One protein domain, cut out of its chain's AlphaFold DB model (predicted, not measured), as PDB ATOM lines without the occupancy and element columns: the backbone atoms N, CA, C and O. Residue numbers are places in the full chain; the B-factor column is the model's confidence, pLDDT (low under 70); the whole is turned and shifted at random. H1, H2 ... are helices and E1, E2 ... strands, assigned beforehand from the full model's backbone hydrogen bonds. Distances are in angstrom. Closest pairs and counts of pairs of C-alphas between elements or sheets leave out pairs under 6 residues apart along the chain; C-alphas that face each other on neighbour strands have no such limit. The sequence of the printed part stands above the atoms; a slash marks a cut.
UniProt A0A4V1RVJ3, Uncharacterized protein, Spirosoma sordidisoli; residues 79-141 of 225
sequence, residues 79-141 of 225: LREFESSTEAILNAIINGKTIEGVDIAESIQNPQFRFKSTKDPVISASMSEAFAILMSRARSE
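What this domain is: This is residues 79 to 141 of the 225 residues of an uncharacterized protein of Spirosoma sordidisoli (UniProt A0A4V1RVJ3). A ribbon of two short parallel strands, E1 and E2, has the long helix H3 folding back along E2, with residues 121 to 132 near the ribbon. H1 and the short H2 pack together in the crossover between the strands, with H1 near H3 at Thr 86 and H2 apart from H3. The printed part has 63 residues, in the order E1, H1, H2, E2, H3, of mixed class. It is compact, with a radius of gyration of the C-alphas of 10.9 A and spans of 34 by 23 by 16 A.

How they stand to each other: E1, residues 79 to 82, and E2, residues 113 to 117, are parallel at 31 degrees; N 80 and O 114 are within hydrogen-bond range at 2.8 A, as are N 116 and O 80 at 2.9 A. The closest C-alphas of E2 and H3, residues 121 to 141, are those of Lys 116 and Ser 124, 5.1 A apart. H1, residues 86 to 95, and H3 are close but not clearly touching: their closest C-alphas, Thr 86 and Ser 124, are 5.4 A apart. H1 touches H2, residues 104 to 107, the closest C-alphas being Ile 93 and Ala 105 at 4.6 A. H2 and H3 are apart. E1, H1, H2 and E2 make a strand-helix-strand unit, two parallel strands joined through helices, with a right-handed crossover. In H1 and H3 every O i to N i+4 pair is within hydrogen-bond range; H2 is too short for such a pair.

Where its parts are: E1 begins at C-alpha 79 (52.602, -23.916, -28.776) and is 9.9 A long. H1 is 14.2 A, H2 4.8 A and E2 13.9 A. H3, 30.5 A, ends at C-alpha 141 (62.869, -37.942, -10.483).

The domain as a whole: The C-alphas farthest apart, Lys 119 and Glu 141, are 34.5 A apart. The printed part has no cut and no long link. Mean pLDDT of the printed part is 90.2; no printed residue is under 70.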
ATOM      1  N   LEU A  79      54.047 -23.748 -28.690       89.00
ATOM      2  CA  LEU A  79      52.602 -23.916 -28.776       89.00
ATOM      3  C   LEU A  79      52.211 -24.419 -30.170       89.00
ATOM      4  O   LEU A  79      52.447 -23.753 -31.177       89.00
ATOM      5  N   ARG A  80      51.570 -25.584 -30.216       92.38
ATOM      6  CA  ARG A  80      50.977 -26.170 -31.417       92.38
ATOM      7  C   ARG A  80      49.456 -26.105 -31.326       92.38
ATOM      8  O   ARG A  80      48.860 -26.673 -30.412       92.38
ATOM      9  N   GLU A  81      48.825 -25.431 -32.274       95.06
ATOM     10  CA  GLU A  81      47.367 -25.456 -32.399       95.06
ATOM     11  C   GLU A  81      46.934 -26.609 -33.315       95.06
ATOM     12  O   GLU A  81      47.641 -26.940 -34.266       95.06
ATOM     13  N   PHE A  82      45.806 -27.238 -32.984       94.69
ATOM     14  CA  PHE A  82      45.223 -28.370 -33.700       94.69
ATOM     15  C   PHE A  82      43.739 -28.113 -33.967       94.69
ATOM     16  O   PHE A  82      43.008 -27.678 -33.072       94.69
ATOM     17  N   GLU A  83      43.262 -28.484 -35.154       95.88
ATOM     18  CA  GLU A  83      41.843 -28.375 -35.540       95.88
ATOM     19  C   GLU A  83      40.984 -29.538 -35.004       95.88
ATOM     20  O   GLU A  83      39.751 -29.592 -35.127       95.88
ATOM     21  N   SER A  84      41.648 -30.521 -34.404       93.94
ATOM     22  CA  SER A  84      41.040 -31.688 -33.768       93.94
ATOM     23  C   SER A  84      40.462 -31.343 -32.391       93.94
ATOM     24  O   SER A  84      40.963 -30.448 -31.713       93.94
ATOM     25  N   SER A  85      39.409 -32.046 -31.952       96.12
ATOM     26  CA  SER A  85      38.870 -31.889 -30.587       96.12
ATOM     27  C   SER A  85      39.885 -32.350 -29.541       96.12
ATOM     28  O   SER A  85      40.785 -33.142 -29.846       96.12
ATOM     29  N   THR A  86      39.730 -31.909 -28.288       94.44
ATOM     30  CA  THR A  86      40.627 -32.371 -27.209       94.44
ATOM     31  C   THR A  86      40.574 -33.890 -27.060       94.44
ATOM     32  O   THR A  86      41.606 -34.527 -26.881       94.44
ATOM     33  N   GLU A  87      39.391 -34.489 -27.199       96.00
ATOM     34  CA  GLU A  87      39.224 -35.942 -27.143       96.00
ATOM     35  C   GLU A  87      40.024 -36.664 -28.236       96.00
ATOM     36  O   GLU A  87      40.719 -37.640 -27.954       96.00
ATOM     37  N   ALA A  88      39.985 -36.167 -29.477       94.94
ATOM     38  CA  ALA A  88      40.757 -36.744 -30.574       94.94
ATOM     39  C   ALA A  88      42.268 -36.657 -30.304       94.94
ATOM     40  O   ALA A  88      42.983 -37.635 -30.522       94.94
ATOM     41  N   ILE A  89      42.735 -35.525 -29.761       94.56
ATOM     42  CA  ILE A  89      44.131 -35.323 -29.346       94.56
ATOM     43  C   ILE A  89      44.543 -36.330 -28.272       94.56
ATOM     44  O   ILE A  89      45.559 -37.006 -28.420       94.56
ATOM     45  N   LEU A  90      43.740 -36.483 -27.219       94.56
ATOM     46  CA  LEU A  90      44.020 -37.438 -26.146       94.56
ATOM     47  C   LEU A  90      44.035 -38.879 -26.662       94.56
ATOM     48  O   LEU A  90      44.942 -39.642 -26.332       94.56
ATOM     49  N   ASN A  91      43.088 -39.240 -27.526       95.44
ATOM     50  CA  ASN A  91      43.060 -40.557 -28.151       95.44
ATOM     51  C   ASN A  91      44.290 -40.804 -29.031       95.44
ATOM     52  O   ASN A  91      44.801 -41.925 -29.057       95.44
ATOM     53  N   ALA A  92      44.798 -39.791 -29.731       93.38
ATOM     54  CA  ALA A  92      46.032 -39.924 -30.496       93.38
ATOM     55  C   ALA A  92      47.254 -40.117 -29.592       93.38
ATOM     56  O   ALA A  92      48.063 -40.996 -29.873       93.38
ATOM     57  N   ILE A  93      47.337 -39.391 -28.470       92.94
ATOM     58  CA  ILE A  93      48.392 -39.584 -27.463       92.94
ATOM     59  C   ILE A  93      48.364 -41.018 -26.917       92.94
ATOM     60  O   ILE A  93      49.393 -41.687 -26.891       92.94
ATOM     61  N   ILE A  94      47.187 -41.507 -26.510       94.19
ATOM     62  CA  ILE A  94      47.023 -42.849 -25.926       94.19
ATOM     63  C   ILE A  94      47.428 -43.942 -26.921       94.19
ATOM     64  O   ILE A  94      48.059 -44.923 -26.537       94.19
ATOM     65  N   ASN A  95      47.068 -43.776 -28.193       94.56
ATOM     66  CA  ASN A  95      47.288 -44.789 -29.224       94.56
ATOM     67  C   ASN A  95      48.592 -44.599 -30.018       94.56
ATOM     68  O   ASN A  95      48.806 -45.338 -30.977       94.56
ATOM     69  N   GLY A  96      49.427 -43.610 -29.676       91.31
ATOM     70  CA  GLY A  96      50.650 -43.290 -30.423       91.31
ATOM     71  C   GLY A  96      50.387 -42.945 -31.893       91.31
ATOM     72  O   GLY A  96      51.110 -43.393 -32.778       91.31
ATOM     73  N   LYS A  97      49.295 -42.224 -32.175       94.06
ATOM     74  CA  LYS A  97      48.935 -41.790 -33.532       94.06
ATOM     75  C   LYS A  97      49.352 -40.347 -33.762       94.06
ATOM     76  O   LYS A  97      49.338 -39.523 -32.850       94.06
ATOM     77  N   THR A  98      49.634 -40.028 -35.017       93.44
ATOM     78  CA  THR A  98      49.879 -38.652 -35.429       93.44
ATOM     79  C   THR A  98      48.564 -37.908 -35.666       93.44
ATOM     80  O   THR A  98      47.588 -38.474 -36.163       93.44
ATOM     81  N   ILE A  99      48.545 -36.620 -35.330       92.12
ATOM     82  CA  ILE A  99      47.501 -35.672 -35.737       92.12
ATOM     83  C   ILE A  99      48.186 -34.558 -36.506       92.12
ATOM     84  O   ILE A  99      49.165 -33.994 -36.028       92.12
ATOM     85  N   GLU A 100      47.684 -34.257 -37.704       90.50
ATOM     86  CA  GLU A 100      48.208 -33.164 -38.537       90.50
ATOM     87  C   GLU A 100      49.734 -33.274 -38.755       90.50
ATOM     88  O   GLU A 100      50.472 -32.289 -38.771       90.50
ATOM     89  N   GLY A 101      50.214 -34.519 -38.886       88.75
ATOM     90  CA  GLY A 101      51.627 -34.845 -39.080       88.75
ATOM     91  C   GLY A 101      52.500 -34.762 -37.821       88.75
ATOM     92  O   GLY A 101      53.707 -34.942 -37.932       88.75
ATOM     93  N   VAL A 102      51.925 -34.513 -36.641       89.44
ATOM     94  CA  VAL A 102      52.648 -34.434 -35.363       89.44
ATOM     95  C   VAL A 102      52.363 -35.668 -34.517       89.44
ATOM     96  O   VAL A 102      51.204 -35.962 -34.224       89.44
ATOM     97  N   ASP A 103      53.414 -36.364 -34.082       92.94
ATOM     98  CA  ASP A 103      53.317 -37.331 -32.987       92.94
ATOM     99  C   ASP A 103      53.268 -36.567 -31.661       92.94
ATOM    100  O   ASP A 103      54.268 -36.038 -31.159       92.94
ATOM    101  N   ILE A 104      52.061 -36.448 -31.115       91.00
ATOM    102  CA  ILE A 104      51.839 -35.693 -29.887       91.00
ATOM    103  C   ILE A 104      52.420 -36.453 -28.690       91.00
ATOM    104  O   ILE A 104      52.932 -35.810 -27.781       91.00
ATOM    105  N   ALA A 105      52.406 -37.792 -28.694       91.56
ATOM    106  CA  ALA A 105      52.928 -38.608 -27.596       91.56
ATOM    107  C   ALA A 105      54.452 -38.459 -27.443       91.56
ATOM    108  O   ALA A 105      54.960 -38.393 -26.318       91.56
ATOM    109  N   GLU A 106      55.170 -38.349 -28.561       90.00
ATOM    110  CA  GLU A 106      56.592 -38.004 -28.566       90.00
ATOM    111  C   GLU A 106      56.810 -36.537 -28.160       90.00
ATOM    112  O   GLU A 106      57.625 -36.238 -27.285       90.00
ATOM    113  N   SER A 107      56.030 -35.615 -28.726       90.19
ATOM    114  CA  SER A 107      56.196 -34.173 -28.494       90.19
ATOM    115  C   SER A 107      55.967 -33.769 -27.034       90.19
ATOM    116  O   SER A 107      56.730 -32.964 -26.498       90.19
ATOM    117  N   ILE A 108      54.977 -34.359 -26.346       89.56
ATOM    118  CA  ILE A 108      54.701 -34.067 -24.927       89.56
ATOM    119  C   ILE A 108      55.844 -34.478 -24.003       89.56
ATOM    120  O   ILE A 108      55.911 -33.984 -22.881       89.56
ATOM    121  N   GLN A 109      56.769 -35.338 -24.451       85.44
ATOM    122  CA  GLN A 109      57.963 -35.640 -23.668       85.44
ATOM    123  C   GLN A 109      58.794 -34.383 -23.434       85.44
ATOM    124  O   GLN A 109      59.506 -34.337 -22.431       85.44
ATOM    125  N   ASN A 110      58.725 -33.380 -24.320       84.56
ATOM    126  CA  ASN A 110      59.353 -32.076 -24.151       84.56
ATOM    127  C   ASN A 110      58.504 -31.170 -23.228       84.56
ATOM    128  O   ASN A 110      57.418 -30.754 -23.616       84.56
ATOM    129  N   PRO A 111      59.009 -30.764 -22.047       79.50
ATOM    130  CA  PRO A 111      58.308 -29.882 -21.120       79.50
ATOM    131  C   PRO A 111      57.982 -28.495 -21.660       79.50
ATOM    132  O   PRO A 111      57.181 -27.799 -21.045       79.50
ATOM    133  N   GLN A 112      58.622 -28.069 -22.752       86.38
ATOM    134  CA  GLN A 112      58.338 -26.796 -23.420       86.38
ATOM    135  C   GLN A 112      57.266 -26.929 -24.502       86.38
ATOM    136  O   GLN A 112      56.741 -25.921 -24.966       86.38
ATOM    137  N   PHE A 113      56.913 -28.157 -24.892       90.50
ATOM    138  CA  PHE A 113      55.823 -28.373 -25.826       90.50
ATOM    139  C   PHE A 113      54.502 -27.995 -25.163       90.50
ATOM    140  O   PHE A 113      54.209 -28.391 -24.027       90.50
ATOM    141  N   ARG A 114      53.703 -27.209 -25.878       93.44
ATOM    142  CA  ARG A 114      52.310 -26.956 -25.533       93.44
ATOM    143  C   ARG A 114      51.431 -27.257 -26.723       93.44
ATOM    144  O   ARG A 114      51.837 -27.100 -27.867       93.44
ATOM    145  N   PHE A 115      50.199 -27.646 -26.450       93.81
ATOM    146  CA  PHE A 115      49.195 -27.800 -27.478       93.81
ATOM    147  C   PHE A 115      47.874 -27.164 -27.082       93.81
ATOM    148  O   PHE A 115      47.563 -26.995 -25.901       93.81
ATOM    149  N   LYS A 116      47.081 -26.832 -28.096       95.56
ATOM    150  CA  LYS A 116      45.743 -26.278 -27.938       95.56
ATOM    151  C   LYS A 116      44.851 -26.746 -29.081       95.56
ATOM    152  O   LYS A 116      45.273 -26.790 -30.228       95.56
ATOM    153  N   SER A 117      43.619 -27.105 -28.759       96.31
ATOM    154  CA  SER A 117      42.565 -27.419 -29.720       96.31
ATOM    155  C   SER A 117      41.800 -26.144 -30.065       96.31
ATOM    156  O   SER A 117      41.432 -25.394 -29.160       96.31
ATOM    157  N   THR A 118      41.506 -25.909 -31.340       95.12
ATOM    158  CA  THR A 118      40.630 -24.800 -31.757       95.12
ATOM    159  C   THR A 118      39.173 -25.035 -31.353       95.12
ATOM    160  O   THR A 118      38.448 -24.080 -31.078       95.12
ATOM    161  N   LYS A 119      38.754 -26.303 -31.247       94.31
ATOM    162  CA  LYS A 119      37.391 -26.713 -30.867       94.31
ATOM    163  C   LYS A 119      37.142 -26.621 -29.365       94.31
ATOM    164  O   LYS A 119      36.067 -26.205 -28.953       94.31
ATOM    165  N   ASP A 120      38.154 -26.953 -28.565       94.75
ATOM    166  CA  ASP A 120      38.071 -26.994 -27.101       94.75
ATOM    167  C   ASP A 120      39.285 -26.285 -26.453       94.75
ATOM    168  O   ASP A 120      40.112 -26.921 -25.781       94.75
ATOM    169  N   PRO A 121      39.449 -24.965 -26.648       90.00
ATOM    170  CA  PRO A 121      40.697 -24.258 -26.346       90.00
ATOM    171  C   PRO A 121      41.049 -24.214 -24.859       90.00
ATOM    172  O   PRO A 121      42.224 -24.271 -24.505       90.00
ATOM    173  N   VAL A 122      40.049 -24.127 -23.981       92.38
ATOM    174  CA  VAL A 122      40.276 -24.052 -22.528       92.38
ATOM    175  C   VAL A 122      40.742 -25.404 -21.989       92.38
ATOM    176  O   VAL A 122      41.758 -25.483 -21.301       92.38
ATOM    177  N   ILE A 123      40.029 -26.476 -22.344       91.62
ATOM    178  CA  ILE A 123      40.293 -27.827 -21.834       91.62
ATOM    179  C   ILE A 123      41.645 -28.330 -22.347       91.62
ATOM    180  O   ILE A 123      42.467 -28.795 -21.558       91.62
ATOM    181  N   SER A 124      41.905 -28.191 -23.648       93.81
ATOM    182  CA  SER A 124      43.184 -28.593 -24.248       93.81
ATOM    183  C   SER A 124      44.378 -27.862 -23.637       93.81
ATOM    184  O   SER A 124      45.375 -28.510 -23.329       93.81
ATOM    185  N   ALA A 125      44.272 -26.551 -23.387       89.94
ATOM    186  CA  ALA A 125      45.342 -25.786 -22.753       89.94
ATOM    187  C   ALA A 125      45.617 -26.263 -21.315       89.94
ATOM    188  O   ALA A 125      46.772 -26.488 -20.953       89.94
ATOM    189  N   SER A 126      44.570 -26.483 -20.506       90.25
ATOM    190  CA  SER A 126      44.729 -27.035 -19.150       90.25
ATOM    191  C   SER A 126      45.366 -28.428 -19.162       90.25
ATOM    192  O   SER A 126      46.235 -28.713 -18.338       90.25
ATOM    193  N   MET A 127      44.982 -29.285 -20.111       91.81
ATOM    194  CA  MET A 127      45.577 -30.616 -20.269       91.81
ATOM    195  C   MET A 127      47.038 -30.537 -20.704       91.81
ATOM    196  O   MET A 127      47.885 -31.236 -20.152       91.81
ATOM    197  N   SER A 128      47.353 -29.660 -21.655       92.38
ATOM    198  CA  SER A 128      48.721 -29.446 -22.109       92.38
ATOM    199  C   SER A 128      49.636 -28.988 -20.973       92.38
ATOM    200  O   SER A 128      50.763 -29.474 -20.873       92.38
ATOM    201  N   GLU A 129      49.157 -28.097 -20.105       90.31
ATOM    202  CA  GLU A 129      49.907 -27.657 -18.929       90.31
ATOM    203  C   GLU A 129      50.090 -28.796 -17.917       90.31
ATOM    204  O   GLU A 129      51.197 -29.021 -17.421       90.31
ATOM    205  N   ALA A 130      49.040 -29.584 -17.664       88.31
ATOM    206  CA  ALA A 130      49.133 -30.754 -16.795       88.31
ATOM    207  C   ALA A 130      50.197 -31.752 -17.291       88.31
ATOM    208  O   ALA A 130      51.020 -32.211 -16.495       88.31
ATOM    209  N   PHE A 131      50.245 -32.039 -18.598       90.19
ATOM    210  CA  PHE A 131      51.284 -32.892 -19.186       90.19
ATOM    211  C   PHE A 131      52.684 -32.309 -18.998       90.19
ATOM    212  O   PHE A 131      53.585 -33.027 -18.562       90.19
ATOM    213  N   ALA A 132      52.872 -31.015 -19.253       86.50
ATOM    214  CA  ALA A 132      54.169 -30.370 -19.082       86.50
ATOM    215  C   ALA A 132      54.685 -30.457 -17.634       86.50
ATOM    216  O   ALA A 132      55.860 -30.773 -17.402       86.50
ATOM    217  N   ILE A 133      53.803 -30.251 -16.650       83.88
ATOM    218  CA  ILE A 133      54.125 -30.401 -15.225       83.88
ATOM    219  C   ILE A 133      54.497 -31.853 -14.905       83.88
ATOM    220  O   ILE A 133      55.513 -32.103 -14.246       83.88
ATOM    221  N   LEU A 134      53.698 -32.820 -15.364       86.50
ATOM    222  CA  LEU A 134      53.937 -34.242 -15.112       86.50
ATOM    223  C   LEU A 134      55.274 -34.704 -15.699       86.50
ATOM    224  O   LEU A 134      56.066 -35.335 -14.997       86.50
ATOM    225  N   MET A 135      55.566 -34.332 -16.944       85.62
ATOM    226  CA  MET A 135      56.808 -34.712 -17.619       85.62
ATOM    227  C   MET A 135      58.031 -34.046 -16.985       85.62
ATOM    228  O   MET A 135      59.062 -34.693 -16.798       85.62
ATOM    229  N   SER A 136      57.911 -32.786 -16.552       80.12
ATOM    230  CA  SER A 136      58.969 -32.102 -15.795       80.12
ATOM    231  C   SER A 136      59.303 -32.829 -14.491       80.12
ATOM    232  O   SER A 136      60.475 -33.047 -14.173       80.12
ATOM    233  N   ARG A 137      58.276 -33.257 -13.745       78.94
ATOM    234  CA  ARG A 137      58.453 -34.024 -12.503       78.94
ATOM    235  C   ARG A 137      59.088 -35.384 -12.774       78.94
ATOM    236  O   ARG A 137      60.059 -35.734 -12.106       78.94
ATOM    237  N   ALA A 138      58.600 -36.114 -13.775       77.31
ATOM    238  CA  ALA A 138      59.145 -37.417 -14.151       77.31
ATOM    239  C   ALA A 138      60.637 -37.330 -14.520       77.31
ATOM    240  O   ALA A 138      61.444 -38.128 -14.037       77.31
ATOM    241  N   ARG A 139      61.030 -36.312 -15.299       75.31
ATOM    242  CA  ARG A 139      62.437 -36.041 -15.640       75.31
ATOM    243  C   ARG A 139      63.282 -35.718 -14.411       75.31
ATOM    244  O   ARG A 139      64.392 -36.236 -14.286       75.31
ATOM    245  N   SER A 140      62.768 -34.899 -13.494       75.44
ATOM    246  CA  SER A 140      63.465 -34.573 -12.243       75.44
ATOM    247  C   SER A 140      63.737 -35.829 -11.408       75.44
ATOM    248  O   SER A 140      64.871 -36.062 -10.987       75.44
ATOM    249  N   GLU A 141      62.733 -36.691 -11.237       72.50
ATOM    250  CA  GLU A 141      62.869 -37.942 -10.483       72.50
ATOM    251  C   GLU A 141      63.826 -38.935 -11.157       72.50
ATOM    252  O   GLU A 141      64.672 -39.539 -10.489       72.50
TER     253      GLU A 141